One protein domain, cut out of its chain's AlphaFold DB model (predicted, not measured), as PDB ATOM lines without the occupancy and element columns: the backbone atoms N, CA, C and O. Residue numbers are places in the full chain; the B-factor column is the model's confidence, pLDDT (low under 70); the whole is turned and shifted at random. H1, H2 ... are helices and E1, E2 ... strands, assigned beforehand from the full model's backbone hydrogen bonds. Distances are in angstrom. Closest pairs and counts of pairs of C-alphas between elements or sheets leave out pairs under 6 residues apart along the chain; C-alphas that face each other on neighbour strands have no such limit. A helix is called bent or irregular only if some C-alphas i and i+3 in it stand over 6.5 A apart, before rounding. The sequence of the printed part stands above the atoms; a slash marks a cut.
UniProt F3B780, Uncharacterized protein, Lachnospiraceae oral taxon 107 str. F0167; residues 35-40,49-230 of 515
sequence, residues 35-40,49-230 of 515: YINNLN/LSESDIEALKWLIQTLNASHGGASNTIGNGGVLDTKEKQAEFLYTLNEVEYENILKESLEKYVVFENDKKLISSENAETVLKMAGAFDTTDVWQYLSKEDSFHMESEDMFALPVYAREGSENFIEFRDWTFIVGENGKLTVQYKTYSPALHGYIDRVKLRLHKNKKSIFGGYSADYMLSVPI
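AT A GLANCE: This is residues 35 to 40 and 49 to 230 of the 515 residues of an uncharacterized protein of Lachnospiraceae oral taxon 107 str. F0167 (UniProt F3B780). A twisted sheet of long strands, E6 to E9 with short E1 at one edge, curls round helix H1 at one end of the domain, and a small sheet of short strands, E2 to E5, makes the other end. Helices H2 and H4 lie between the two sheets, while H3 and H5 graze the small one. The printed part has 188 residues, with five named helices and nine named strands in the order E1 H1 H2 H3 E2 E3 H4 H5 E4 E5 E6 E7 E8 E9. The large sheet, E1 E6 E7 E8 E9, is mixed, the small one, E2 E3 E5 E4, antiparallel, and the class mixed. The whole is compact, with a radius of gyration of the C-alphas of 16.1 A and spans of 53 by 39 by 30 A.

HOW THE PARTS SIT: E1, residues 35 to 37, is parallel to E6, residues 173 to 181, with N 36 and O 179 within hydrogen-bond range at 3.0 A. E6, E7, residues 186 to 195, E8, residues 201 to 211, and E9, residues 220 to 230, form a meander, each strand the antiparallel neighbour of the one before; N 178 and O 190, N 205 and O 191, and N 206 and O 226 are each 2.8 A apart. This twisted sheet curls round H1, residues 51 to 69, in two layers, helix on one face. H2, residues 84 to 93, the hub, touches residues 63 to 68 of H1 at a steep tilt of 53 degrees, opposite ways, the closest C-alphas being Ser 67 and Glu 89, 4.7 A. H2 also touches H4, residues 122 to 132, at 89 degrees, about perpendicular, closest C-alphas Gln 87 and Leu 129, 6.9 A, and H5, residues 140 to 147, at 78 degrees, about perpendicular, Lys 84 and Val 140, 4.5 A. H3, residues 97 to 107, is irregular, C-alphas 98 and 101 being 7.8 A apart. E2, residues 111 to 113, and E3, residues 118 to 121, form a hairpin, N 112 to O 119 2.8 A; E5, residues 157 to 159, pairs with E3, N 120 to O 158 2.9 A, and with E4, residues 152 to 154, N 153 to O 157 2.9 A. E3, H4 H5 and E4 make a split strand-helix-strand unit, E5 between its two strands, with a right-handed crossover. Every O i to N i+4 pair is within hydrogen-bond range in H1, H2, H4 and H5; H3 has 3 of 7, and 4 of 8 O i to N i+3 pairs.

IN THESE COORDINATES: E1 begins at C-alpha 35, (-26.884, -25.681, -32.520). H1 measures 26.9 A, E7 29.1 A, E8 31.9 A and E9 27.5 A, ending at C-alpha 230, (-28.411, -5.237, -42.103).

THE WHOLE: Residues 41 to 48 are not printed, leaving 19.3 A between C-alphas 40 and 49. The links H1 to H2 and E5 to E6 are long. Mean pLDDT of the printed part is 84.5; residues 37 to 40 and 69 to 79 are among those under 70.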
ATOM      1  N   TYR A  35     -25.972 -25.282 -33.590       71.44
ATOM      2  CA  TYR A  35     -26.884 -25.681 -32.520       71.44
ATOM      3  C   TYR A  35     -26.304 -25.328 -31.144       71.44
ATOM      4  O   TYR A  35     -25.192 -25.747 -30.810       71.44
ATOM      5  N   ILE A  36     -27.042 -24.545 -30.347       73.25
ATOM      6  CA  ILE A  36     -26.599 -24.059 -29.030       73.25
ATOM      7  C   ILE A  36     -27.621 -24.433 -27.951       73.25
ATOM      8  O   ILE A  36     -28.763 -23.973 -27.966       73.25
ATOM      9  N   ASN A  37     -27.167 -25.196 -26.955       56.41
ATOM     10  CA  ASN A  37     -27.931 -25.526 -25.752       56.41
ATOM     11  C   ASN A  37     -27.485 -24.643 -24.579       56.41
ATOM     12  O   ASN A  37     -26.360 -24.771 -24.096       56.41
ATOM     13  N   ASN A  38     -28.373 -23.782 -24.078       47.53
ATOM     14  CA  ASN A  38     -28.118 -22.996 -22.870       47.53
ATOM     15  C   ASN A  38     -28.642 -23.744 -21.636       47.53
ATOM     16  O   ASN A  38     -29.810 -23.598 -21.292       47.53
ATOM     17  N   LEU A  39     -27.800 -24.525 -20.949       46.00
ATOM     18  CA  LEU A  39     -28.160 -25.118 -19.654       46.00
ATOM     19  C   LEU A  39     -27.052 -24.936 -18.613       46.00
ATOM     20  O   LEU A  39     -25.973 -25.519 -18.714       46.00
ATOM     21  N   ASN A  40     -27.381 -24.167 -17.570       40.09
ATOM     22  CA  ASN A  40     -26.797 -24.348 -16.245       40.09
ATOM     23  C   ASN A  40     -27.143 -25.759 -15.749       40.09
ATOM     24  O   ASN A  40     -28.240 -26.261 -15.982       40.09
ATOM     25  N   LEU A  49     -33.294 -31.814 -31.305       81.81
ATOM     26  CA  LEU A  49     -33.982 -31.713 -32.596       81.81
ATOM     27  C   LEU A  49     -33.381 -32.729 -33.573       81.81
ATOM     28  O   LEU A  49     -32.169 -32.731 -33.791       81.81
ATOM     29  N   SER A  50     -34.221 -33.572 -34.177       86.88
ATOM     30  CA  SER A  50     -33.789 -34.458 -35.261       86.88
ATOM     31  C   SER A  50     -33.574 -33.682 -36.568       86.88
ATOM     32  O   SER A  50     -34.088 -32.576 -36.734       86.88
ATOM     33  N   GLU A  51     -32.855 -34.268 -37.531       86.62
ATOM     34  CA  GLU A  51     -32.695 -33.669 -38.869       86.62
ATOM     35  C   GLU A  51     -34.050 -33.414 -39.547       86.62
ATOM     36  O   GLU A  51     -34.263 -32.342 -40.108       86.62
ATOM     37  N   SER A  52     -35.004 -34.342 -39.407       87.25
ATOM     38  CA  SER A  52     -36.374 -34.172 -39.907       87.25
ATOM     39  C   SER A  52     -37.139 -33.054 -39.194       87.25
ATOM     40  O   SER A  52     -37.910 -32.344 -39.835       87.25
ATOM     41  N   ASP A  53     -36.914 -32.850 -37.887       89.62
ATOM     42  CA  ASP A  53     -37.517 -31.715 -37.175       89.62
ATOM     43  C   ASP A  53     -36.958 -30.392 -37.703       89.62
ATOM     44  O   ASP A  53     -37.709 -29.438 -37.884       89.62
ATOM     45  N   ILE A  54     -35.650 -30.331 -37.973       90.75
ATOM     46  CA  ILE A  54     -34.993 -29.146 -38.536       90.75
ATOM     47  C   ILE A  54     -35.515 -28.859 -39.947       90.75
ATOM     48  O   ILE A  54     -35.781 -27.700 -40.259       90.75
ATOM     49  N   GLU A  55     -35.695 -29.877 -40.789       91.88
ATOM     50  CA  GLU A  55     -36.227 -29.712 -42.146       91.88
ATOM     51  C   GLU A  55     -37.671 -29.182 -42.125       91.88
ATOM     52  O   GLU A  55     -37.967 -28.179 -42.777       91.88
ATOM     53  N   ALA A  56     -38.538 -29.763 -41.289       93.44
ATOM     54  CA  ALA A  56     -39.917 -29.302 -41.110       93.44
ATOM     55  C   ALA A  56     -40.004 -27.897 -40.480       93.44
ATOM     56  O   ALA A  56     -40.894 -27.113 -40.818       93.44
ATOM     57  N   LEU A  57     -39.073 -27.550 -39.585       94.06
ATOM     58  CA  LEU A  57     -38.938 -26.193 -39.052       94.06
ATOM     59  C   LEU A  57     -38.492 -25.207 -40.134       94.06
ATOM     60  O   LEU A  57     -39.057 -24.122 -40.219       94.06
ATOM     61  N   LYS A  58     -37.503 -25.554 -40.967       93.31
ATOM     62  CA  LYS A  58     -37.066 -24.697 -42.081       93.31
ATOM     63  C   LYS A  58     -38.220 -24.448 -43.057       93.31
ATOM     64  O   LYS A  58     -38.403 -23.297 -43.438       93.31
ATOM     65  N   TRP A  59     -39.038 -25.465 -43.350       94.25
ATOM     66  CA  TRP A  59     -40.261 -25.308 -44.144       94.25
ATOM     67  C   TRP A  59     -41.218 -24.289 -43.521       94.25
ATOM     68  O   TRP A  59     -41.506 -23.278 -44.154       94.25
ATOM     69  N   LEU A  60     -41.600 -24.463 -42.245       94.38
ATOM     70  CA  LEU A  60     -42.427 -23.478 -41.529       94.38
ATOM     71  C   LEU A  60     -41.855 -22.065 -41.644       94.38
ATOM     72  O   LEU A  60     -42.577 -21.130 -41.965       94.38
ATOM     73  N   ILE A  61     -40.564 -21.902 -41.363       92.06
ATOM     74  CA  ILE A  61     -39.906 -20.594 -41.327       92.06
ATOM     75  C   ILE A  61     -39.931 -19.923 -42.699       92.06
ATOM     76  O   ILE A  61     -40.121 -18.712 -42.788       92.06
ATOM     77  N   GLN A  62     -39.733 -20.694 -43.759       90.50
ATOM     78  CA  GLN A  62     -39.694 -20.182 -45.120       90.50
ATOM     79  C   GLN A  62     -41.095 -19.828 -45.631       90.50
ATOM     80  O   GLN A  62     -41.265 -18.744 -46.189       90.50
ATOM     81  N   THR A  63     -42.107 -20.654 -45.341       91.25
ATOM     82  CA  THR A  63     -43.522 -20.328 -45.601       91.25
ATOM     83  C   THR A  63     -43.963 -19.104 -44.791       91.25
ATOM     84  O   THR A  63     -44.622 -18.200 -45.307       91.25
ATOM     85  N   LEU A  64     -43.532 -18.998 -43.526       89.69
ATOM     86  CA  LEU A  64     -43.744 -17.799 -42.717       89.69
ATOM     87  C   LEU A  64     -43.091 -16.577 -43.367       89.69
ATOM     88  O   LEU A  64     -43.760 -15.562 -43.516       89.69
ATOM     89  N   ASN A  65     -41.837 -16.662 -43.810       86.00
ATOM     90  CA  ASN A  65     -41.176 -15.537 -44.467       86.00
ATOM     91  C   ASN A  65     -41.946 -15.071 -45.719       86.00
ATOM     92  O   ASN A  65     -42.222 -13.883 -45.853       86.00
ATOM     93  N   ALA A  66     -42.375 -16.004 -46.576       83.56
ATOM     94  CA  ALA A  66     -43.168 -15.682 -47.764       83.56
ATOM     95  C   ALA A  66     -44.499 -14.995 -47.398       83.56
ATOM     96  O   ALA A  66     -44.804 -13.922 -47.916       83.56
ATOM     97  N   SER A  67     -45.212 -15.521 -46.395       81.50
ATOM     98  CA  SER A  67     -46.470 -14.929 -45.905       81.50
ATOM     99  C   SER A  67     -46.356 -13.529 -45.297       81.50
ATOM    100  O   SER A  67     -47.356 -12.825 -45.158       81.50
ATOM    101  N   HIS A  68     -45.144 -13.102 -44.940       72.81
ATOM    102  CA  HIS A  68     -44.877 -11.783 -44.367       72.81
ATOM    103  C   HIS A  68     -44.176 -10.837 -45.359       72.81
ATOM    104  O   HIS A  68     -43.972  -9.670 -45.028       72.81
ATOM    105  N   GLY A  69     -43.831 -11.310 -46.566       58.38
ATOM    106  CA  GLY A  69     -43.196 -10.514 -47.622       58.38
ATOM    107  C   GLY A  69     -44.171  -9.605 -48.380       58.38
ATOM    108  O   GLY A  69     -43.833  -8.462 -48.670       58.38
ATOM    109  N   GLY A  70     -45.400 -10.071 -48.648       47.12
ATOM    110  CA  GLY A  70     -46.445  -9.274 -49.316       47.12
ATOM    111  C   GLY A  70     -47.197  -8.310 -48.384       47.12
ATOM    112  O   GLY A  70     -47.675  -7.254 -48.802       47.12
ATOM    113  N   ALA A  71     -47.264  -8.627 -47.090       38.22
ATOM    114  CA  ALA A  71     -47.845  -7.772 -46.063       38.22
ATOM    115  C   ALA A  71     -46.720  -6.990 -45.378       38.22
ATOM    116  O   ALA A  71     -46.126  -7.496 -44.437       38.22
ATOM    117  N   SER A  72     -46.433  -5.781 -45.867       37.84
ATOM    118  CA  SER A  72     -45.360  -4.829 -45.510       37.84
ATOM    119  C   SER A  72     -45.092  -4.537 -44.009       37.84
ATOM    120  O   SER A  72     -44.903  -3.379 -43.646       37.84
ATOM    121  N   ASN A  73     -45.023  -5.525 -43.113       41.50
ATOM    122  CA  ASN A  73     -44.866  -5.415 -41.655       41.50
ATOM    123  C   ASN A  73     -43.500  -5.914 -41.158       41.50
ATOM    124  O   ASN A  73     -43.319  -6.168 -39.971       41.50
ATOM    125  N   THR A  74     -42.495  -6.012 -42.028       48.91
ATOM    126  CA  THR A  74     -41.167  -6.564 -41.700       48.91
ATOM    127  C   THR A  74     -40.337  -5.742 -40.716       48.91
ATOM    128  O   THR A  74     -39.192  -6.087 -40.461       48.91
ATOM    129  N   ILE A  75     -40.911  -4.730 -40.063       41.75
ATOM    130  CA  ILE A  75     -40.254  -3.994 -38.979       41.75
ATOM    131  C   ILE A  75     -41.144  -4.049 -37.739       41.75
ATOM    132  O   ILE A  75     -41.695  -3.054 -37.272       41.75
ATOM    133  N   GLY A  76     -41.246  -5.290 -37.238       47.62
ATOM    134  CA  GLY A  76     -41.976  -5.830 -36.076       47.62
ATOM    135  C   GLY A  76     -43.513  -5.812 -36.225       47.62
ATOM    136  O   GLY A  76     -44.038  -5.158 -37.117       47.62
ATOM    137  N   ASN A  77     -44.343  -6.363 -35.337       49.50
ATOM    138  CA  ASN A  77     -44.284  -6.906 -33.963       49.50
ATOM    139  C   ASN A  77     -43.926  -8.368 -33.917       49.50
ATOM    140  O   ASN A  77     -44.174  -9.040 -32.921       49.50
ATOM    141  N   GLY A  78     -43.438  -8.850 -35.048       56.25
ATOM    142  CA  GLY A  78     -43.335 -10.252 -35.321       56.25
ATOM    143  C   GLY A  78     -44.606 -11.027 -35.061       56.25
ATOM    144  O   GLY A  78     -44.485 -12.213 -34.807       56.25
ATOM    145  N   GLY A  79     -45.787 -10.402 -35.121       68.94
ATOM    146  CA  GLY A  79     -47.037 -11.139 -35.056       68.94
ATOM    147  C   GLY A  79     -47.064 -12.161 -36.185       68.94
ATOM    148  O   GLY A  79     -46.905 -11.802 -37.356       68.94
ATOM    149  N   VAL A  80     -47.186 -13.434 -35.812       81.06
ATOM    150  CA  VAL A  80     -47.176 -14.559 -36.742       81.06
ATOM    151  C   VAL A  80     -48.611 -14.914 -37.082       81.06
ATOM    152  O   VAL A  80     -49.361 -15.335 -36.205       81.06
ATOM    153  N   LEU A  81     -48.977 -14.770 -38.358       85.31
ATOM    154  CA  LEU A  81     -50.301 -15.159 -38.865       85.31
ATOM    155  C   LEU A  81     -51.462 -14.533 -38.067       85.31
ATOM    156  O   LEU A  81     -52.494 -15.156 -37.846       85.31
ATOM    157  N   ASP A  82     -51.284 -13.297 -37.613       79.81
ATOM    158  CA  ASP A  82     -52.228 -12.531 -36.786       79.81
ATOM    159  C   ASP A  82     -53.272 -11.751 -37.604       79.81
ATOM    160  O   ASP A  82     -54.149 -11.103 -37.040       79.81
ATOM    161  N   THR A  83     -53.194 -11.827 -38.934       78.88
ATOM    162  CA  THR A  83     -54.134 -11.209 -39.876       78.88
ATOM    163  C   THR A  83     -54.588 -12.231 -40.910       78.88
ATOM    164  O   THR A  83     -53.847 -13.159 -41.249       78.88
ATOM    165  N   LYS A  84     -55.801 -12.045 -41.441       84.12
ATOM    166  CA  LYS A  84     -56.368 -12.891 -42.503       84.12
ATOM    167  C   LYS A  84     -55.498 -12.892 -43.765       84.12
ATOM    168  O   LYS A  84     -55.354 -13.938 -44.379       84.12
ATOM    169  N   GLU A  85     -54.852 -11.774 -44.093       83.25
ATOM    170  CA  GLU A  85     -53.940 -11.643 -45.233       83.25
ATOM    171  C   GLU A  85     -52.683 -12.506 -45.047       83.25
ATOM    172  O   GLU A  85     -52.359 -13.309 -45.918       83.25
ATOM    173  N   LYS A  86     -52.010 -12.420 -43.886       85.50
ATOM    174  CA  LYS A  86     -50.846 -13.280 -43.581       85.50
ATOM    175  C   LYS A  86     -51.239 -14.764 -43.587       85.50
ATOM    176  O   LYS A  86     -50.478 -15.606 -44.050       85.50
ATOM    177  N   GLN A  87     -52.422 -15.100 -43.072       91.75
ATOM    178  CA  GLN A  87     -52.927 -16.477 -43.076       91.75
ATOM    179  C   GLN A  87     -53.239 -16.989 -44.488       91.75
ATOM    180  O   GLN A  87     -52.890 -18.125 -44.806       91.75
ATOM    181  N   ALA A  88     -53.863 -16.165 -45.333       90.38
ATOM    182  CA  ALA A  88     -54.146 -16.496 -46.725       90.38
ATOM    183  C   ALA A  88     -52.846 -16.736 -47.505       90.38
ATOM    184  O   ALA A  88     -52.691 -17.792 -48.115       90.38
ATOM    185  N   GLU A  89     -51.866 -15.836 -47.381       89.00
ATOM    186  CA  GLU A  89     -50.566 -15.973 -48.048       89.00
ATOM    187  C   GLU A  89     -49.776 -17.190 -47.532       89.00
ATOM    188  O   GLU A  89     -49.087 -17.877 -48.288       89.00
ATOM    189  N   PHE A  90     -49.905 -17.530 -46.245       93.44
ATOM    190  CA  PHE A  90     -49.324 -18.761 -45.704       93.44
ATOM    191  C   PHE A  90     -49.917 -20.008 -46.363       93.44
ATOM    192  O   PHE A  90     -49.179 -20.922 -46.721       93.44
ATOM    193  N   LEU A  91     -51.238 -20.056 -46.556       95.19
ATOM    194  CA  LEU A  91     -51.886 -21.158 -47.272       95.19
ATOM    195  C   LEU A  91     -51.501 -21.169 -48.755       95.19
ATOM    196  O   LEU A  91     -51.263 -22.242 -49.307       95.19
ATOM    197  N   TYR A  92     -51.381 -19.996 -49.380       91.19
ATOM    198  CA  TYR A  92     -50.947 -19.845 -50.768       91.19
ATOM    199  C   TYR A  92     -49.548 -20.442 -50.996       91.19
ATOM    200  O   TYR A  92     -49.303 -21.133 -51.983       91.19
ATOM    201  N   THR A  93     -48.641 -20.229 -50.042       91.12
ATOM    202  CA  THR A  93     -47.225 -20.628 -50.121       91.12
ATOM    203  C   THR A  93     -46.930 -21.995 -49.496       91.12
ATOM    204  O   THR A  93     -45.809 -22.495 -49.591       91.12
ATOM    205  N   LEU A  94     -47.930 -22.645 -48.889       94.25
ATOM    206  CA  LEU A  94     -47.772 -23.926 -48.195       94.25
ATOM    207  C   LEU A  94     -47.344 -25.065 -49.136       94.25
ATOM    208  O   LEU A  94     -46.613 -25.968 -48.725       94.25
ATOM    209  N   ASN A  95     -47.813 -25.046 -50.388       92.94
ATOM    210  CA  ASN A  95     -47.504 -26.051 -51.407       92.94
ATOM    211  C   ASN A  95     -46.209 -25.715 -52.160       92.94
ATOM    212  O   ASN A  95     -46.208 -25.416 -53.355       92.94
ATOM    213  N   GLU A  96     -45.111 -25.764 -51.408       90.44
ATOM    214  CA  GLU A  96     -43.766 -25.434 -51.867       90.44
ATOM    215  C   GLU A  96     -43.054 -26.639 -52.508       90.44
ATOM    216  O   GLU A  96     -42.885 -27.688 -51.881       90.44
ATOM    217  N   VAL A  97     -42.608 -26.478 -53.758       89.12
ATOM    218  CA  VAL A  97     -41.980 -27.537 -54.570       89.12
ATOM    219  C   VAL A  97     -40.707 -28.083 -53.919       89.12
ATOM    220  O   VAL A  97     -40.450 -29.287 -53.967       89.12
ATOM    221  N   GLU A  98     -39.925 -27.219 -53.281       89.31
ATOM    222  CA  GLU A  98     -38.666 -27.547 -52.612       89.31
ATOM    223  C   GLU A  98     -38.854 -28.489 -51.413       89.31
ATOM    224  O   GLU A  98     -37.912 -29.182 -51.034       89.31
ATOM    225  N   TYR A  99     -40.068 -28.558 -50.857       89.62
ATOM    226  CA  TYR A  99     -40.423 -29.414 -49.723       89.62
ATOM    227  C   TYR A  99     -41.349 -30.577 -50.095       89.62
ATOM    228  O   TYR A  99     -41.884 -31.251 -49.211       89.62
ATOM    229  N   GLU A 100     -41.530 -30.876 -51.387       87.19
ATOM    230  CA  GLU A 100     -42.430 -31.943 -51.855       87.19
ATOM    231  C   GLU A 100     -42.115 -33.315 -51.216       87.19
ATOM    232  O   GLU A 100     -43.012 -34.137 -51.012       87.19
ATOM    233  N   ASN A 101     -40.849 -33.555 -50.849       86.50
ATOM    234  CA  ASN A 101     -40.381 -34.767 -50.170       86.50
ATOM    235  C   ASN A 101     -41.012 -34.978 -48.782       86.50
ATOM    236  O   ASN A 101     -41.319 -36.122 -48.445       86.50
ATOM    237  N   ILE A 102     -41.224 -33.913 -48.002       88.44
ATOM    238  CA  ILE A 102     -41.803 -33.980 -46.647       88.44
ATOM    239  C   ILE A 102     -43.269 -33.537 -46.598       88.44
ATOM    240  O   ILE A 102     -43.997 -33.886 -45.664       88.44
ATOM    241  N   LEU A 103     -43.725 -32.791 -47.608       87.69
ATOM    242  CA  LEU A 103     -45.047 -32.178 -47.643       87.69
ATOM    243  C   LEU A 103     -46.152 -33.230 -47.579       87.69
ATOM    244  O   LEU A 103     -47.086 -33.108 -46.786       87.69
ATOM    245  N   LYS A 104     -46.031 -34.297 -48.378       87.44
ATOM    246  CA  LYS A 104     -47.037 -35.364 -48.413       87.44
ATOM    247  C   LYS A 104     -47.184 -36.063 -47.064       87.44
ATOM    248  O   LYS A 104     -48.306 -36.244 -46.608       87.44
ATOM    249  N   GLU A 105     -46.074 -36.429 -46.428       89.00
ATOM    250  CA  GLU A 105     -46.091 -37.081 -45.112       89.00
ATOM    251  C   GLU A 105     -46.648 -36.150 -44.027       89.00
ATOM    252  O   GLU A 105     -47.423 -36.576 -43.171       89.00
ATOM    253  N   SER A 106     -46.315 -34.862 -44.098       91.56
ATOM    254  CA  SER A 106     -46.742 -33.872 -43.108       91.56
ATOM    255  C   SER A 106     -48.226 -33.503 -43.235       91.56
ATOM    256  O   SER A 106     -48.900 -33.296 -42.226       91.56
ATOM    257  N   LEU A 107     -48.758 -33.437 -44.462       92.75
ATOM    258  CA  LEU A 107     -50.107 -32.933 -44.748       92.75
ATOM    259  C   LEU A 107     -51.144 -34.007 -45.101       92.75
ATOM    260  O   LEU A 107     -52.312 -33.652 -45.236       92.75
ATOM    261  N   GLU A 108     -50.800 -35.297 -45.205       92.00
ATOM    262  CA  GLU A 108     -51.734 -36.368 -45.636       92.00
ATOM    263  C   GLU A 108     -53.064 -36.430 -44.859       92.00
ATOM    264  O   GLU A 108     -54.064 -36.919 -45.380       92.00
ATOM    265  N   LYS A 109     -53.092 -35.938 -43.614       94.19
ATOM    266  CA  LYS A 109     -54.296 -35.907 -42.762       94.19
ATOM    267  C   LYS A 109     -55.167 -34.669 -42.969       94.19
ATOM    268  O   LYS A 109     -56.313 -34.674 -42.532       94.19
ATOM    269  N   TYR A 110     -54.624 -33.630 -43.594       96.19
ATOM    270  CA  TYR A 110     -55.244 -32.309 -43.718       96.19
ATOM    271  C   TYR A 110     -55.530 -31.933 -45.177       96.19
ATOM    272  O   TYR A 110     -56.455 -31.172 -45.447       96.19
ATOM    273  N   VAL A 111     -54.765 -32.492 -46.115       95.75
ATOM    274  CA  VAL A 111     -54.818 -32.173 -47.542       95.75
ATOM    275  C   VAL A 111     -55.162 -33.418 -48.352       95.75
ATOM    276  O   VAL A 111     -54.594 -34.493 -48.154       95.75
ATOM    277  N   VAL A 112     -56.081 -33.262 -49.302       94.81
ATOM    278  CA  VAL A 112     -56.406 -34.279 -50.302       94.81
ATOM    279  C   VAL A 112     -55.447 -34.123 -51.478       94.81
ATOM    280  O   VAL A 112     -55.438 -33.096 -52.153       94.81
ATOM    281  N   PHE A 113     -54.640 -35.154 -51.721       92.00
ATOM    282  CA  PHE A 113     -53.702 -35.206 -52.840       92.00
ATOM    283  C   PHE A 113     -54.374 -35.869 -54.044       92.00
ATOM    284  O   PHE A 113     -54.518 -37.092 -54.094       92.00
ATOM    285  N   GLU A 114     -54.774 -35.052 -55.010       88.38
ATOM    286  CA  GLU A 114     -55.213 -35.480 -56.335       88.38
ATOM    287  C   GLU A 114     -54.033 -35.405 -57.320       88.38
ATOM    288  O   GLU A 114     -52.990 -34.834 -57.005       88.38
ATOM    289  N   ASN A 115     -54.152 -36.026 -58.499       78.38
ATOM    290  CA  ASN A 115     -53.016 -36.202 -59.423       78.38
ATOM    291  C   ASN A 115     -52.266 -34.894 -59.745       78.38
ATOM    292  O   ASN A 115     -51.051 -34.925 -59.921       78.38
ATOM    293  N   ASP A 116     -52.985 -33.777 -59.837       83.25
ATOM    294  CA  ASP A 116     -52.475 -32.446 -60.170       83.25
ATOM    295  C   ASP A 116     -52.820 -31.370 -59.126       83.25
ATOM    296  O   ASP A 116     -52.354 -30.239 -59.251       83.25
ATOM    297  N   LYS A 117     -53.603 -31.701 -58.090       89.62
ATOM    298  CA  LYS A 117     -54.099 -30.733 -57.102       89.62
ATOM    299  C   LYS A 117     -53.871 -31.194 -55.671       89.62
ATOM    300  O   LYS A 117     -53.930 -32.379 -55.353       89.62
ATOM    301  N   LYS A 118     -53.669 -30.221 -54.790       95.00
ATOM    302  CA  LYS A 118     -53.594 -30.410 -53.343       95.00
ATOM    303  C   LYS A 118     -54.703 -29.575 -52.716       95.00
ATOM    304  O   LYS A 118     -54.645 -28.352 -52.774       95.00
ATOM    305  N   LEU A 119     -55.745 -30.222 -52.204       96.00
ATOM    306  CA  LEU A 119     -56.961 -29.542 -51.755       96.00
ATOM    307  C   LEU A 119     -57.059 -29.533 -50.233       96.00
ATOM    308  O   LEU A 119     -56.898 -30.578 -49.600       96.00
ATOM    309  N   ILE A 120     -57.379 -28.383 -49.650       97.06
ATOM    310  CA  ILE A 120     -57.573 -28.217 -48.209       97.06
ATOM    311  C   ILE A 120     -58.981 -27.694 -47.920       97.06
ATOM    312  O   ILE A 120     -59.491 -26.831 -48.635       97.06
ATOM    313  N   SER A 121     -59.618 -28.236 -46.881       96.56
ATOM    314  CA  SER A 121     -60.905 -27.732 -46.400       96.56
ATOM    315  C   SER A 121     -60.724 -26.567 -45.431       96.56
ATOM    316  O   SER A 121     -59.662 -26.435 -44.821       96.56
ATOM    317  N   SER A 122     -61.778 -25.776 -45.215       94.44
ATOM    318  CA  SER A 122     -61.772 -24.678 -44.233       94.44
ATOM    319  C   SER A 122     -61.319 -25.122 -42.830       94.44
ATOM    320  O   SER A 122     -60.406 -24.537 -42.248       94.44
ATOM    321  N   GLU A 123     -61.868 -26.233 -42.323       94.56
ATOM    322  CA  GLU A 123     -61.528 -26.791 -41.000       94.56
ATOM    323  C   GLU A 123     -60.058 -27.246 -40.909       94.56
ATOM    324  O   GLU A 123     -59.369 -27.025 -39.905       94.56
ATOM    325  N   ASN A 124     -59.552 -27.877 -41.973       96.69
ATOM    326  CA  ASN A 124     -58.168 -28.335 -42.014       96.69
ATOM    327  C   ASN A 124     -57.191 -27.166 -42.173       96.69
ATOM    328  O   ASN A 124     -56.120 -27.196 -41.567       96.69
ATOM    329  N   ALA A 125     -57.561 -26.129 -42.924       96.19
ATOM    330  CA  ALA A 125     -56.775 -24.910 -43.069       96.19
ATOM    331  C   ALA A 125     -56.613 -24.197 -41.722       96.19
ATOM    332  O   ALA A 125     -55.487 -23.916 -41.314       96.19
ATOM    333  N   GLU A 126     -57.703 -24.009 -40.974       95.50
ATOM    334  CA  GLU A 126     -57.662 -23.470 -39.609       95.50
ATOM    335  C   GLU A 126     -56.746 -24.298 -38.695       95.50
ATOM    336  O   GLU A 126     -55.937 -23.756 -37.936       95.50
ATOM    337  N   THR A 127     -56.827 -25.626 -38.792       96.06
ATOM    338  CA  THR A 127     -55.981 -26.524 -38.003       96.06
ATOM    339  C   THR A 127     -54.494 -26.344 -38.334       96.06
ATOM    340  O   THR A 127     -53.679 -26.226 -37.417       96.06
ATOM    341  N   VAL A 128     -54.135 -26.287 -39.620       97.06
ATOM    342  CA  VAL A 128     -52.748 -26.090 -40.074       97.06
ATOM    343  C   VAL A 128     -52.224 -24.705 -39.682       97.06
ATOM    344  O   VAL A 128     -51.110 -24.602 -39.169       97.06
ATOM    345  N   LEU A 129     -53.030 -23.650 -39.822       96.88
ATOM    346  CA  LEU A 129     -52.668 -22.289 -39.409       96.88
ATOM    347  C   LEU A 129     -52.377 -22.208 -37.902       96.88
ATOM    348  O   LEU A 129     -51.363 -21.643 -37.486       96.88
ATOM    349  N   LYS A 130     -53.204 -22.848 -37.069       95.50
ATOM    350  CA  LYS A 130     -52.971 -22.942 -35.616       95.50
ATOM    351  C   LYS A 130     -51.721 -23.751 -35.269       95.50
ATOM    352  O   LYS A 130     -51.049 -23.456 -34.283       95.50
ATOM    353  N   MET A 131     -51.380 -24.764 -36.067       96.69
ATOM    354  CA  MET A 131     -50.111 -25.487 -35.927       96.69
ATOM    355  C   MET A 131     -48.906 -24.621 -36.307       96.69
ATOM    356  O   MET A 131     -47.858 -24.751 -35.678       96.69
ATOM    357  N   ALA A 132     -49.053 -23.722 -37.279       95.31
ATOM    358  CA  ALA A 132     -48.003 -22.795 -37.692       95.31
ATOM    359  C   ALA A 132     -47.775 -21.658 -36.679       95.31
ATOM    360  O   ALA A 132     -46.637 -21.228 -36.507       95.31
ATOM    361  N   GLY A 133     -48.815 -21.219 -35.963       92.75
ATOM    362  CA  GLY A 133     -48.704 -20.166 -34.944       92.75
ATOM    363  C   GLY A 133     -49.877 -19.189 -34.861       92.75
ATOM    364  O   GLY A 133     -49.854 -18.304 -34.011       92.75
ATOM    365  N   ALA A 134     -50.909 -19.333 -35.699       91.00
ATOM    366  CA  ALA A 134     -52.070 -18.445 -35.666       91.00
ATOM    367  C   ALA A 134     -52.849 -18.593 -34.345       91.00
ATOM    368  O   ALA A 134     -53.225 -19.702 -33.951       91.00
ATOM    369  N   PHE A 135     -53.120 -17.472 -33.672       82.75
ATOM    370  CA  PHE A 135     -53.922 -17.450 -32.442       82.75
ATOM    371  C   PHE A 135     -55.427 -17.557 -32.733       82.75
ATOM    372  O   PHE A 135     -56.133 -18.343 -32.097       82.75
ATOM    373  N   ASP A 136     -55.895 -16.792 -33.718       80.25
ATOM    374  CA  ASP A 136     -57.262 -16.783 -34.239       80.25
ATOM    375  C   ASP A 136     -57.197 -16.901 -35.765       80.25
ATOM    376  O   ASP A 136     -56.252 -16.417 -36.379       80.25
ATOM    377  N   THR A 137     -58.169 -17.566 -36.370       80.75
ATOM    378  CA  THR A 137     -58.256 -17.805 -37.820       80.75
ATOM    379  C   THR A 137     -59.588 -17.341 -38.398       80.75
ATOM    380  O   THR A 137     -59.987 -17.749 -39.489       80.75
ATOM    381  N   THR A 138     -60.320 -16.524 -37.643       68.94
ATOM    382  CA  THR A 138     -61.595 -15.970 -38.082       68.94
ATOM    383  C   THR A 138     -61.362 -15.088 -39.322       68.94
ATOM    384  O   THR A 138     -60.380 -14.360 -39.410       68.94
ATOM    385  N   ASP A 139     -62.244 -15.209 -40.314       84.31
ATOM    386  CA  ASP A 139     -62.277 -14.444 -41.574       84.31
ATOM    387  C   ASP A 139     -61.282 -14.808 -42.694       84.31
ATOM    388  O   ASP A 139     -61.518 -14.385 -43.829       84.31
ATOM    389  N   VAL A 140     -60.253 -15.646 -42.480       89.56
ATOM    390  CA  VAL A 140     -59.345 -16.060 -43.585       89.56
ATOM    391  C   VAL A 140     -60.095 -16.741 -44.729       89.56
ATOM    392  O   VAL A 140     -59.839 -16.474 -45.898       89.56
ATOM    393  N   TRP A 141     -61.085 -17.576 -44.415       92.56
ATOM    394  CA  TRP A 141     -61.851 -18.282 -45.441       92.56
ATOM    395  C   TRP A 141     -62.728 -17.342 -46.272       92.56
ATOM    396  O   TRP A 141     -62.851 -17.501 -47.486       92.56
ATOM    397  N   GLN A 142     -63.323 -16.332 -45.623       88.56
ATOM    398  CA  GLN A 142     -64.090 -15.293 -46.311       88.56
ATOM    399  C   GLN A 142     -63.180 -14.446 -47.203       88.56
ATOM    400  O   GLN A 142     -63.573 -14.104 -48.315       88.56
ATOM    401  N   TYR A 143     -61.969 -14.147 -46.724       86.88
ATOM    402  CA  TYR A 143     -60.944 -13.452 -47.493       86.88
ATOM    403  C   TYR A 143     -60.558 -14.247 -48.747       86.88
ATOM    404  O   TYR A 143     -60.739 -13.737 -49.850       86.88
ATOM    405  N   LEU A 144     -60.155 -15.515 -48.603       89.38
ATOM    406  CA  LEU A 144     -59.814 -16.399 -49.729       89.38
ATOM    407  C   LEU A 144     -60.968 -16.523 -50.731       89.38
ATOM    408  O   LEU A 144     -60.768 -16.435 -51.935       89.38
ATOM    409  N   SER A 145     -62.203 -16.662 -50.242       86.94
ATOM    410  CA  SER A 145     -63.387 -16.776 -51.104       86.94
ATOM    411  C   SER A 145     -63.658 -15.524 -51.943       86.94
ATOM    412  O   SER A 145     -64.371 -15.608 -52.943       86.94
ATOM    413  N   LYS A 146     -63.137 -14.363 -51.534       84.12
ATOM    414  CA  LYS A 146     -63.329 -13.082 -52.217       84.12
ATOM    415  C   LYS A 146     -62.124 -12.718 -53.082       84.12
ATOM    416  O   LYS A 146     -62.303 -12.453 -54.267       84.12
ATOM    417  N   GLU A 147     -60.935 -12.719 -52.492       79.69
ATOM    418  CA  GLU A 147     -59.699 -12.237 -53.117       79.69
ATOM    419  C   GLU A 147     -58.995 -13.349 -53.920       79.69
ATOM    420  O   GLU A 147     -58.520 -13.103 -55.024       79.69
ATOM    421  N   ASP A 148     -59.062 -14.602 -53.455       81.50
ATOM    422  CA  ASP A 148     -58.423 -15.775 -54.082       81.50
ATOM    423  C   ASP A 148     -59.445 -16.780 -54.639       81.50
ATOM    424  O   ASP A 148     -59.208 -17.988 -54.737       81.50
ATOM    425  N   SER A 149     -60.617 -16.275 -55.037       84.50
ATOM    426  CA  SER A 149     -61.769 -17.084 -55.462       84.50
ATOM    427  C   SER A 149     -61.472 -18.044 -56.623       84.50
ATOM    428  O   SER A 149     -62.130 -19.072 -56.769       84.50
ATOM    429  N   PHE A 150     -60.459 -17.744 -57.436       87.69
ATOM    430  CA  PHE A 150     -60.019 -18.570 -58.561       87.69
ATOM    431  C   PHE A 150     -59.322 -19.873 -58.132       87.69
ATOM    432  O   PHE A 150     -59.243 -20.805 -58.931       87.69
ATOM    433  N   HIS A 151     -58.857 -19.952 -56.883       89.94
ATOM    434  CA  HIS A 151     -58.327 -21.166 -56.263       89.94
ATOM    435  C   HIS A 151     -59.382 -21.942 -55.458       89.94
ATOM    436  O   HIS A 151     -59.101 -23.033 -54.961       89.94
ATOM    437  N   MET A 152     -60.608 -21.429 -55.339       91.56
ATOM    438  CA  MET A 152     -61.705 -22.135 -54.678       91.56
ATOM    439  C   MET A 152     -62.309 -23.174 -55.632       91.56
ATOM    440  O   MET A 152     -62.924 -22.834 -56.642       91.56
ATOM    441  N   GLU A 153     -62.182 -24.459 -55.304       90.06
ATOM    442  CA  GLU A 153     -62.817 -25.549 -56.068       90.06
ATOM    443  C   GLU A 153     -64.292 -25.732 -55.676       90.06
ATOM    444  O   GLU A 153     -65.104 -26.244 -56.449       90.06
ATOM    445  N   SER A 154     -64.647 -25.328 -54.455       89.00
ATOM    446  CA  SER A 154     -66.020 -25.253 -53.946       89.00
ATOM    447  C   SER A 154     -66.076 -24.294 -52.754       89.00
ATOM    448  O   SER A 154     -65.031 -23.841 -52.302       89.00
ATOM    449  N   GLU A 155     -67.267 -24.033 -52.203       86.88
ATOM    450  CA  GLU A 155     -67.448 -23.157 -51.027       86.88
ATOM    451  C   GLU A 155     -66.555 -23.541 -49.831       86.88
ATOM    452  O   GLU A 155     -66.116 -22.663 -49.092       86.88
ATOM    453  N   ASP A 156     -66.222 -24.829 -49.686       89.12
ATOM    454  CA  ASP A 156     -65.469 -25.365 -48.546       89.12
ATOM    455  C   ASP A 156     -64.107 -25.969 -48.923       89.12
ATOM    456  O   ASP A 156     -63.448 -26.549 -48.061       89.12
ATOM    457  N   MET A 157     -63.662 -25.840 -50.182       94.38
ATOM    458  CA  MET A 157     -62.397 -26.428 -50.647       94.38
ATOM    459  C   MET A 157     -61.539 -25.425 -51.414       94.38
ATOM    460  O   MET A 157     -61.961 -24.902 -52.445       94.38
ATOM    461  N   PHE A 158     -60.304 -25.254 -50.951       95.88
ATOM    462  CA  PHE A 158     -59.283 -24.408 -51.561       95.88
ATOM    463  C   PHE A 158     -58.180 -25.278 -52.176       95.88
ATOM    464  O   PHE A 158     -57.677 -26.206 -51.533       95.88
ATOM    465  N   ALA A 159     -57.812 -25.003 -53.423       95.94
ATOM    466  CA  ALA A 159     -56.687 -25.639 -54.092       95.94
ATOM    467  C   ALA A 159     -55.398 -24.886 -53.760       95.94
ATOM    468  O   ALA A 159     -55.212 -23.758 -54.204       95.94
ATOM    469  N   LEU A 160     -54.498 -25.538 -53.016       95.25
ATOM    470  CA  LEU A 160     -53.198 -24.983 -52.650       95.25
ATOM    471  C   LEU A 160     -52.369 -24.716 -53.923       95.25
ATOM    472  O   LEU A 160     -52.005 -25.677 -54.619       95.25
ATOM    473  N   PRO A 161     -52.053 -23.450 -54.236       92.62
ATOM    474  CA  PRO A 161     -51.288 -23.077 -55.422       92.62
ATOM    475  C   PRO A 161     -49.897 -23.701 -55.401       92.62
ATOM    476  O   PRO A 161     -49.314 -23.895 -54.341       92.62
ATOM    477  N   VAL A 162     -49.351 -24.045 -56.566       90.88
ATOM    478  CA  VAL A 162     -47.954 -24.496 -56.630       90.88
ATOM    479  C   VAL A 162     -47.057 -23.286 -56.411       90.88
ATOM    480  O   VAL A 162     -47.070 -22.358 -57.217       90.88
ATOM    481  N   TYR A 163     -46.268 -23.326 -55.345       88.94
ATOM    482  CA  TYR A 163     -45.285 -22.308 -55.019       88.94
ATOM    483  C   TYR A 163     -43.879 -22.864 -55.263       88.94
ATOM    484  O   TYR A 163     -43.541 -23.949 -54.801       88.94
ATOM    485  N   ALA A 164     -43.066 -22.139 -56.025       87.12
ATOM    486  CA  ALA A 164     -41.667 -22.476 -56.254       87.12
ATOM    487  C   ALA A 164     -40.838 -21.237 -55.945       87.12
ATOM    488  O   ALA A 164     -41.024 -20.184 -56.564       87.12
ATOM    489  N   ARG A 165     -39.942 -21.356 -54.971       83.88
ATOM    490  CA  ARG A 165     -39.066 -20.253 -54.593       83.88
ATOM    491  C   ARG A 165     -37.898 -20.158 -55.566       83.88
ATOM    492  O   ARG A 165     -37.581 -19.065 -56.042       83.88
ATOM    493  N   GLU A 166     -37.247 -21.278 -55.858       77.62
ATOM    494  CA  GLU A 166     -36.171 -21.372 -56.835       77.62
ATOM    495  C   GLU A 166     -36.705 -21.040 -58.234       77.62
ATOM    496  O   GLU A 166     -37.657 -21.641 -58.731       77.62
ATOM    497  N   GLY A 167     -36.087 -20.049 -58.878       68.69
ATOM    498  CA  GLY A 167     -36.519 -19.557 -60.188       68.69
ATOM    499  C   GLY A 167     -37.600 -18.474 -60.151       68.69
ATOM    500  O   GLY A 167     -37.974 -17.989 -61.218       68.69
ATOM    501  N   SER A 168     -38.065 -18.055 -58.966       72.75
ATOM    502  CA  SER A 168     -38.839 -16.813 -58.827       72.75
ATOM    503  C   SER A 168     -37.954 -15.587 -59.097       72.75
ATOM    504  O   SER A 168     -36.758 -15.596 -58.802       72.75
ATOM    505  N   GLU A 169     -38.536 -14.520 -59.658       63.47
ATOM    506  CA  GLU A 169     -37.812 -13.267 -59.940       63.47
ATOM    507  C   GLU A 169     -37.235 -12.638 -58.660       63.47
ATOM    508  O   GLU A 169     -36.149 -12.068 -58.691       63.47
ATOM    509  N   ASN A 170     -37.908 -12.846 -57.523       69.06
ATOM    510  CA  ASN A 170     -37.524 -12.352 -56.199       69.06
ATOM    511  C   ASN A 170     -37.002 -13.475 -55.289       69.06
ATOM    512  O   ASN A 170     -37.358 -13.548 -54.115       69.06
ATOM    513  N   PHE A 171     -36.186 -14.382 -55.830       81.19
ATOM    514  CA  PHE A 171     -35.606 -15.486 -55.066       81.19
ATOM    515  C   PHE A 171     -34.900 -15.002 -53.787       81.19
ATOM    516  O   PHE A 171     -34.041 -14.122 -53.833       81.19
ATOM    517  N   ILE A 172     -35.230 -15.623 -52.649       85.00
ATOM    518  CA  ILE A 172     -34.613 -15.348 -51.346       85.00
ATOM    519  C   ILE A 172     -33.803 -16.565 -50.901       85.00
ATOM    520  O   ILE A 172     -34.334 -17.664 -50.752       85.00
ATOM    521  N   GLU A 173     -32.522 -16.360 -50.618       87.75
ATOM    522  CA  GLU A 173     -31.665 -17.373 -50.010       87.75
ATOM    523  C   GLU A 173     -31.718 -17.273 -48.487       87.75
ATOM    524  O   GLU A 173     -31.604 -16.189 -47.919       87.75
ATOM    525  N   PHE A 174     -31.797 -18.418 -47.816       89.25
ATOM    526  CA  PHE A 174     -31.776 -18.498 -46.359       89.25
ATOM    527  C   PHE A 174     -30.450 -19.100 -45.894       89.25
ATOM    528  O   PHE A 174     -30.082 -20.198 -46.319       89.25
ATOM    529  N   ARG A 175     -29.716 -18.388 -45.037       88.75
ATOM    530  CA  ARG A 175     -28.356 -18.762 -44.614       88.75
ATOM    531  C   ARG A 175     -28.126 -18.486 -43.127       88.75
ATOM    532  O   ARG A 175     -28.942 -17.845 -42.468       88.75
ATOM    533  N   ASP A 176     -26.982 -18.943 -42.622       89.19
ATOM    534  CA  ASP A 176     -26.477 -18.665 -41.269       89.19
ATOM    535  C   ASP A 176     -27.447 -19.074 -40.145       89.19
ATOM    536  O   ASP A 176     -27.658 -18.338 -39.176       89.19
ATOM    537  N   TRP A 177     -28.062 -20.252 -40.273       92.12
ATOM    538  CA  TRP A 177     -29.038 -20.744 -39.308       92.12
ATOM    539  C   TRP A 177     -28.396 -21.054 -37.952       92.12
ATOM    540  O   TRP A 177     -27.418 -21.794 -37.838       92.12
ATOM    541  N   THR A 178     -28.999 -20.527 -36.893       92.38
ATOM    542  CA  THR A 178     -28.651 -20.820 -35.504       92.38
ATOM    543  C   THR A 178     -29.902 -21.213 -34.736       92.38
ATOM    544  O   THR A 178     -30.840 -20.422 -34.611       92.38
ATOM    545  N   PHE A 179     -29.901 -22.421 -34.178       91.44
ATOM    546  CA  PHE A 179     -30.991 -22.961 -33.370       91.44
ATOM    547  C   PHE A 179     -30.590 -22.929 -31.895       91.44
ATOM    548  O   PHE A 179     -29.601 -23.540 -31.487       91.44
ATOM    549  N   ILE A 180     -31.355 -22.189 -31.095       90.69
ATOM    550  CA  ILE A 180     -31.079 -21.947 -29.679       90.69
ATOM    551  C   ILE A 180     -32.230 -22.516 -28.859       90.69
ATOM    552  O   ILE A 180     -33.317 -21.928 -28.803       90.69
ATOM    553  N   VAL A 181     -31.991 -23.652 -28.206       88.06
ATOM    554  CA  VAL A 181     -32.983 -24.280 -27.328       88.06
ATOM    555  C   VAL A 181     -32.992 -23.573 -25.978       88.06
ATOM    556  O   VAL A 181     -31.954 -23.388 -25.337       88.06
ATOM    557  N   GLY A 182     -34.182 -23.147 -25.565       84.06
ATOM    558  CA  GLY A 182     -34.452 -22.533 -24.275       84.06
ATOM    559  C   GLY A 182     -35.236 -23.455 -23.343       84.06
ATOM    560  O   GLY A 182     -35.662 -24.554 -23.698       84.06
ATOM    561  N   GLU A 183     -35.454 -22.985 -22.119       83.62
ATOM    562  CA  GLU A 183     -36.231 -23.715 -21.118       83.62
ATOM    563  C   GLU A 183     -37.706 -23.874 -21.525       83.62
ATOM    564  O   GLU A 183     -38.270 -23.049 -22.248       83.62
ATOM    565  N   ASN A 184     -38.356 -24.916 -20.995       83.19
ATOM    566  CA  ASN A 184     -39.793 -25.181 -21.153       83.19
ATOM    567  C   ASN A 184     -40.260 -25.331 -22.614       83.19
ATOM    568  O   ASN A 184     -41.367 -24.920 -22.957       83.19
ATOM    569  N   GLY A 185     -39.425 -25.918 -23.476       84.06
ATOM    570  CA  GLY A 185     -39.776 -26.168 -24.877       84.06
ATOM    571  C   GLY A 185     -39.813 -24.906 -25.741       84.06
ATOM    572  O   GLY A 185     -40.449 -24.916 -26.794       84.06
ATOM    573  N   LYS A 186     -39.163 -23.821 -25.302       91.00
ATOM    574  CA  LYS A 186     -38.950 -22.625 -26.120       91.00
ATOM    575  C   LYS A 186     -37.792 -22.851 -27.085       91.00
ATOM    576  O   LYS A 186     -36.748 -23.364 -26.691       91.00
ATOM    577  N   LEU A 187     -37.947 -22.399 -28.320       92.69
ATOM    578  CA  LEU A 187     -36.909 -22.431 -29.345       92.69
ATOM    579  C   LEU A 187     -36.758 -21.028 -29.934       92.69
ATOM    580  O   LEU A 187     -37.740 -20.343 -30.199       92.69
ATOM    581  N   THR A 188     -35.523 -20.568 -30.108       92.81
ATOM    582  CA  THR A 188     -35.231 -19.365 -30.894       92.81
ATOM    583  C   THR A 188     -34.405 -19.767 -32.101       92.81
ATOM    584  O   THR A 188     -33.362 -20.396 -31.940       92.81
ATOM    585  N   VAL A 189     -34.852 -19.378 -33.289       91.88
ATOM    586  CA  VAL A 189     -34.111 -19.579 -34.536       91.88
ATOM    587  C   VAL A 189     -33.665 -18.222 -35.053       91.88
ATOM    588  O   VAL A 189     -34.459 -17.284 -35.122       91.88
ATOM    589  N   GLN A 190     -32.384 -18.098 -35.370       91.19
ATOM    590  CA  GLN A 190     -31.815 -16.917 -36.012       91.19
ATOM    591  C   GLN A 190     -31.246 -17.326 -37.358       91.19
ATOM    592  O   GLN A 190     -30.637 -18.384 -37.459       91.19
ATOM    593  N   TYR A 191     -31.463 -16.512 -38.379       89.25
ATOM    594  CA  TYR A 191     -30.943 -16.751 -39.719       89.25
ATOM    595  C   TYR A 191     -30.841 -15.427 -40.469       89.25
ATOM    596  O   TYR A 191     -31.233 -14.373 -39.956       89.25
ATOM    597  N   LYS A 192     -30.301 -15.477 -41.682       88.00
ATOM    598  CA  LYS A 192     -30.285 -14.347 -42.602       88.00
ATOM    599  C   LYS A 192     -30.995 -14.691 -43.898       88.00
ATOM    600  O   LYS A 192     -30.855 -15.808 -44.398       88.00
ATOM    601  N   THR A 193     -31.720 -13.722 -44.432       87.06
ATOM    602  CA  THR A 193     -32.254 -13.752 -45.794       87.06
ATOM    603  C   THR A 193     -31.331 -12.947 -46.693       87.06
ATOM    604  O   THR A 193     -30.776 -11.940 -46.266       87.06
ATOM    605  N   TYR A 194     -31.149 -13.396 -47.928       84.50
ATOM    606  CA  TYR A 194     -30.423 -12.670 -48.961       84.50
ATOM    607  C   TYR A 194     -31.300 -12.610 -50.200       84.50
ATOM    608  O   TYR A 194     -31.765 -13.653 -50.655       84.50
ATOM    609  N   SER A 195     -31.505 -11.421 -50.756       81.75
ATOM    610  CA  SER A 195     -32.189 -11.241 -52.037       81.75
ATOM    611  C   SER A 195     -31.172 -10.849 -53.110       81.75
ATOM    612  O   SER A 195     -30.743  -9.693 -53.157       81.75
ATOM    613  N   PRO A 196     -30.742 -11.784 -53.981       76.06
ATOM    614  CA  PRO A 196     -29.854 -11.459 -55.092       76.06
ATOM    615  C   PRO A 196     -30.479 -10.472 -56.083       76.06
ATOM    616  O   PRO A 196     -29.744  -9.699 -56.691       76.06
ATOM    617  N   ALA A 197     -31.808 -10.497 -56.232       72.25
ATOM    618  CA  ALA A 197     -32.549  -9.587 -57.104       72.25
ATOM    619  C   ALA A 197     -32.472  -8.128 -56.627       72.25
ATOM    620  O   ALA A 197     -32.437  -7.223 -57.448       72.25
ATOM    621  N   LEU A 198     -32.363  -7.916 -55.314       70.12
ATOM    622  CA  LEU A 198     -32.209  -6.600 -54.688       70.12
ATOM    623  C   LEU A 198     -30.741  -6.350 -54.324       70.12
ATOM    624  O   LEU A 198     -30.408  -6.056 -53.178       70.12
ATOM    625  N   HIS A 199     -29.843  -6.632 -55.271       71.25
ATOM    626  CA  HIS A 199     -28.404  -6.369 -55.162       71.25
ATOM    627  C   HIS A 199     -27.739  -6.905 -53.878       71.25
ATOM    628  O   HIS A 199     -26.745  -6.369 -53.384       71.25
ATOM    629  N   GLY A 200     -28.253  -8.024 -53.356       68.75
ATOM    630  CA  GLY A 200     -27.748  -8.650 -52.142       68.75
ATOM    631  C   GLY A 200     -28.297  -8.047 -50.853       68.75
ATOM    632  O   GLY A 200     -27.624  -8.172 -49.835       68.75
ATOM    633  N   TYR A 201     -29.482  -7.427 -50.877       78.00
ATOM    634  CA  TYR A 201     -30.245  -7.023 -49.693       78.00
ATOM    635  C   TYR A 201     -30.300  -8.157 -48.662       78.00
ATOM    636  O   TYR A 201     -30.590  -9.307 -49.012       78.00
ATOM    637  N   ILE A 202     -30.011  -7.826 -47.400       80.31
ATOM    638  CA  ILE A 202     -29.877  -8.798 -46.314       80.31
ATOM    639  C   ILE A 202     -30.777  -8.399 -45.156       80.31
ATOM    640  O   ILE A 202     -30.613  -7.307 -44.608       80.31
ATOM    641  N   ASP A 203     -31.616  -9.325 -44.690       81.12
ATOM    642  CA  ASP A 203     -32.195  -9.215 -43.356       81.12
ATOM    643  C   ASP A 203     -31.579 -10.218 -42.392       81.12
ATOM    644  O   ASP A 203     -31.277 -11.364 -42.728       81.12
ATOM    645  N   ARG A 204     -31.476  -9.808 -41.130       83.31
ATOM    646  CA  ARG A 204     -31.343 -10.720 -40.000       83.31
ATOM    647  C   ARG A 204     -32.723 -11.016 -39.440       83.31
ATOM    648  O   ARG A 204     -33.383 -10.119 -38.912       83.31
ATOM    649  N   VAL A 205     -33.091 -12.290 -39.433       84.75
ATOM    650  CA  VAL A 205     -34.376 -12.743 -38.910       84.75
ATOM    651  C   VAL A 205     -34.201 -13.465 -37.579       84.75
ATOM    652  O   VAL A 205     -33.276 -14.255 -37.382       84.75
ATOM    653  N   LYS A 206     -35.109 -13.191 -36.644       86.94
ATOM    654  CA  LYS A 206     -35.233 -13.887 -35.364       86.94
ATOM    655  C   LYS A 206     -36.655 -14.399 -35.191       86.94
ATOM    656  O   LYS A 206     -37.583 -13.606 -35.037       86.94
ATOM    657  N   LEU A 207     -36.792 -15.717 -35.113       88.75
ATOM    658  CA  LEU A 207     -38.038 -16.408 -34.813       88.75
ATOM    659  C   LEU A 207     -38.014 -16.960 -33.381       88.75
ATOM    660  O   LEU A 207     -37.004 -17.517 -32.946       88.75
ATOM    661  N   ARG A 208     -39.116 -16.825 -32.641       90.94
ATOM    662  CA  ARG A 208     -39.361 -17.535 -31.376       90.94
ATOM    663  C   ARG A 208     -40.500 -18.525 -31.579       90.94
ATOM    664  O   ARG A 208     -41.484 -18.194 -32.234       90.94
ATOM    665  N   LEU A 209     -40.351 -19.714 -31.014       93.06
ATOM    666  CA  LEU A 209     -41.305 -20.806 -31.113       93.06
ATOM    667  C   LEU A 209     -41.510 -21.469 -29.751       93.06
ATOM    668  O   LEU A 209     -40.608 -21.469 -28.901       93.06
ATOM    669  N   HIS A 210     -42.647 -22.140 -29.604       92.69
ATOM    670  CA  HIS A 210     -42.953 -23.004 -28.470       92.69
ATOM    671  C   HIS A 210     -43.257 -24.433 -28.928       92.69
ATOM    672  O   HIS A 210     -43.715 -24.678 -30.046       92.69
ATOM    673  N   LYS A 211     -43.010 -25.403 -28.043       94.06
ATOM    674  CA  LYS A 211     -43.303 -26.813 -28.309       94.06
ATOM    675  C   LYS A 211     -44.813 -27.032 -28.433       94.06
ATOM    676  O   LYS A 211     -45.559 -26.852 -27.472       94.06
ATOM    677  N   ASN A 212     -45.241 -27.539 -29.583       94.00
ATOM    678  CA  ASN A 212     -46.602 -27.969 -29.869       94.00
ATOM    679  C   ASN A 212     -46.559 -29.360 -30.511       94.00
ATOM    680  O   ASN A 212     -46.405 -29.499 -31.719       94.00
ATOM    681  N   LYS A 213     -46.739 -30.418 -29.711       91.31
ATOM    682  CA  LYS A 213     -46.623 -31.815 -30.180       91.31
ATOM    683  C   LYS A 213     -47.619 -32.211 -31.277       91.31
ATOM    684  O   LYS A 213     -47.467 -33.278 -31.860       91.31
ATOM    685  N   LYS A 214     -48.668 -31.414 -31.503       92.12
ATOM    686  CA  LYS A 214     -49.630 -31.642 -32.588       92.12
ATOM    687  C   LYS A 214     -49.197 -30.988 -33.897       92.12
ATOM    688  O   LYS A 214     -49.748 -31.347 -34.928       92.12
ATOM    689  N   SER A 215     -48.261 -30.041 -33.845       95.12
ATOM    690  CA  SER A 215     -47.776 -29.339 -35.023       95.12
ATOM    691  C   SER A 215     -47.002 -30.272 -35.942       95.12
ATOM    692  O   SER A 215     -46.132 -31.023 -35.496       95.12
ATOM    693  N   ILE A 216     -47.305 -30.174 -37.232       94.56
ATOM    694  CA  ILE A 216     -46.595 -30.866 -38.310       94.56
ATOM    695  C   ILE A 216     -45.200 -30.272 -38.572       94.56
ATOM    696  O   ILE A 216     -44.381 -30.889 -39.239       94.56
ATOM    697  N   PHE A 217     -44.901 -29.101 -38.006       94.75
ATOM    698  CA  PHE A 217     -43.653 -28.369 -38.214       94.75
ATOM    699  C   PHE A 217     -42.616 -28.714 -37.133       94.75
ATOM    700  O   PHE A 217     -42.327 -27.914 -36.239       94.75
ATOM    701  N   GLY A 218     -42.139 -29.962 -37.131       91.12
ATOM    702  CA  GLY A 218     -41.172 -30.461 -36.134       91.12
ATOM    703  C   GLY A 218     -41.704 -30.457 -34.689       91.12
ATOM    704  O   GLY A 218     -40.948 -30.451 -33.712       91.12
ATOM    705  N   GLY A 219     -43.031 -30.394 -34.522       93.81
ATOM    706  CA  GLY A 219     -43.677 -30.277 -33.219       93.81
ATOM    707  C   GLY A 219     -43.506 -28.910 -32.548       93.81
ATOM    708  O   GLY A 219     -43.481 -28.853 -31.313       93.81
ATOM    709  N   TYR A 220     -43.376 -27.828 -33.323       95.50
ATOM    710  CA  TYR A 220     -43.332 -26.446 -32.837       95.50
ATOM    711  C   TYR A 220     -44.350 -25.553 -33.548       95.50
ATOM    712  O   TYR A 220     -44.756 -25.822 -34.676       95.50
ATOM    713  N   SER A 221     -44.738 -24.477 -32.875       95.19
ATOM    714  CA  SER A 221     -45.540 -23.390 -33.436       95.19
ATOM    715  C   SER A 221     -44.811 -22.075 -33.201       95.19
ATOM    716  O   SER A 221     -44.152 -21.908 -32.171       95.19
ATOM    717  N   ALA A 222     -44.880 -21.165 -34.164       93.06
ATOM    718  CA  ALA A 222     -44.206 -19.885 -34.070       93.06
ATOM    719  C   ALA A 222     -45.017 -18.896 -33.222       93.06
ATOM    720  O   ALA A 222     -46.229 -18.786 -33.359       93.06
ATOM    721  N   ASP A 223     -44.318 -18.179 -32.346       87.06
ATOM    722  CA  ASP A 223     -44.887 -17.129 -31.497       87.06
ATOM    723  C   ASP A 223     -44.613 -15.739 -32.064       87.06
ATOM    724  O   ASP A 223     -45.373 -14.801 -31.842       87.06
ATOM    725  N   TYR A 224     -43.448 -15.585 -32.702       83.19
ATOM    726  CA  TYR A 224     -42.902 -14.275 -33.022       83.19
ATOM    727  C   TYR A 224     -41.855 -14.342 -34.132       83.19
ATOM    728  O   TYR A 224     -40.883 -15.076 -33.953       83.19
ATOM    729  N   MET A 225     -41.963 -13.523 -35.186       83.06
ATOM    730  CA  MET A 225     -40.976 -13.404 -36.276       83.06
ATOM    731  C   MET A 225     -40.528 -11.962 -36.546       83.06
ATOM    732  O   MET A 225     -41.270 -11.171 -37.107       83.06
ATOM    733  N   LEU A 226     -39.281 -11.607 -36.237       77.69
ATOM    734  CA  LEU A 226     -38.744 -10.275 -36.542       77.69
ATOM    735  C   LEU A 226     -37.698 -10.334 -37.641       77.69
ATOM    736  O   LEU A 226     -36.677 -10.988 -37.442       77.69
ATOM    737  N   SER A 227     -37.918  -9.579 -38.713       78.06
ATOM    738  CA  SER A 227     -36.905  -9.257 -39.717       78.06
ATOM    739  C   SER A 227     -36.304  -7.878 -39.437       78.06
ATOM    740  O   SER A 227     -36.991  -6.997 -38.918       78.06
ATOM    741  N   VAL A 228     -35.011  -7.695 -39.697       75.06
ATOM    742  CA  VAL A 228     -34.332  -6.394 -39.602       75.06
ATOM    743  C   VAL A 228     -33.272  -6.323 -40.701       75.06
ATOM    744  O   VAL A 228     -32.390  -7.188 -40.688       75.06
ATOM    745  N   PRO A 229     -33.281  -5.300 -41.573       74.38
ATOM    746  CA  PRO A 229     -32.233  -5.144 -42.573       74.38
ATOM    747  C   PRO A 229     -30.864  -4.935 -41.912       74.38
ATOM    748  O   PRO A 229     -30.762  -4.356 -40.822       74.38
ATOM    749  N   ILE A 230     -29.799  -5.402 -42.560       73.25
ATOM    750  CA  ILE A 230     -28.411  -5.237 -42.103       73.25
ATOM    751  C   ILE A 230     -27.473  -4.928 -43.274       73.25
ATOM    752  O   ILE A 230     -27.727  -5.333 -44.404       73.25
TER     753      ILE A 230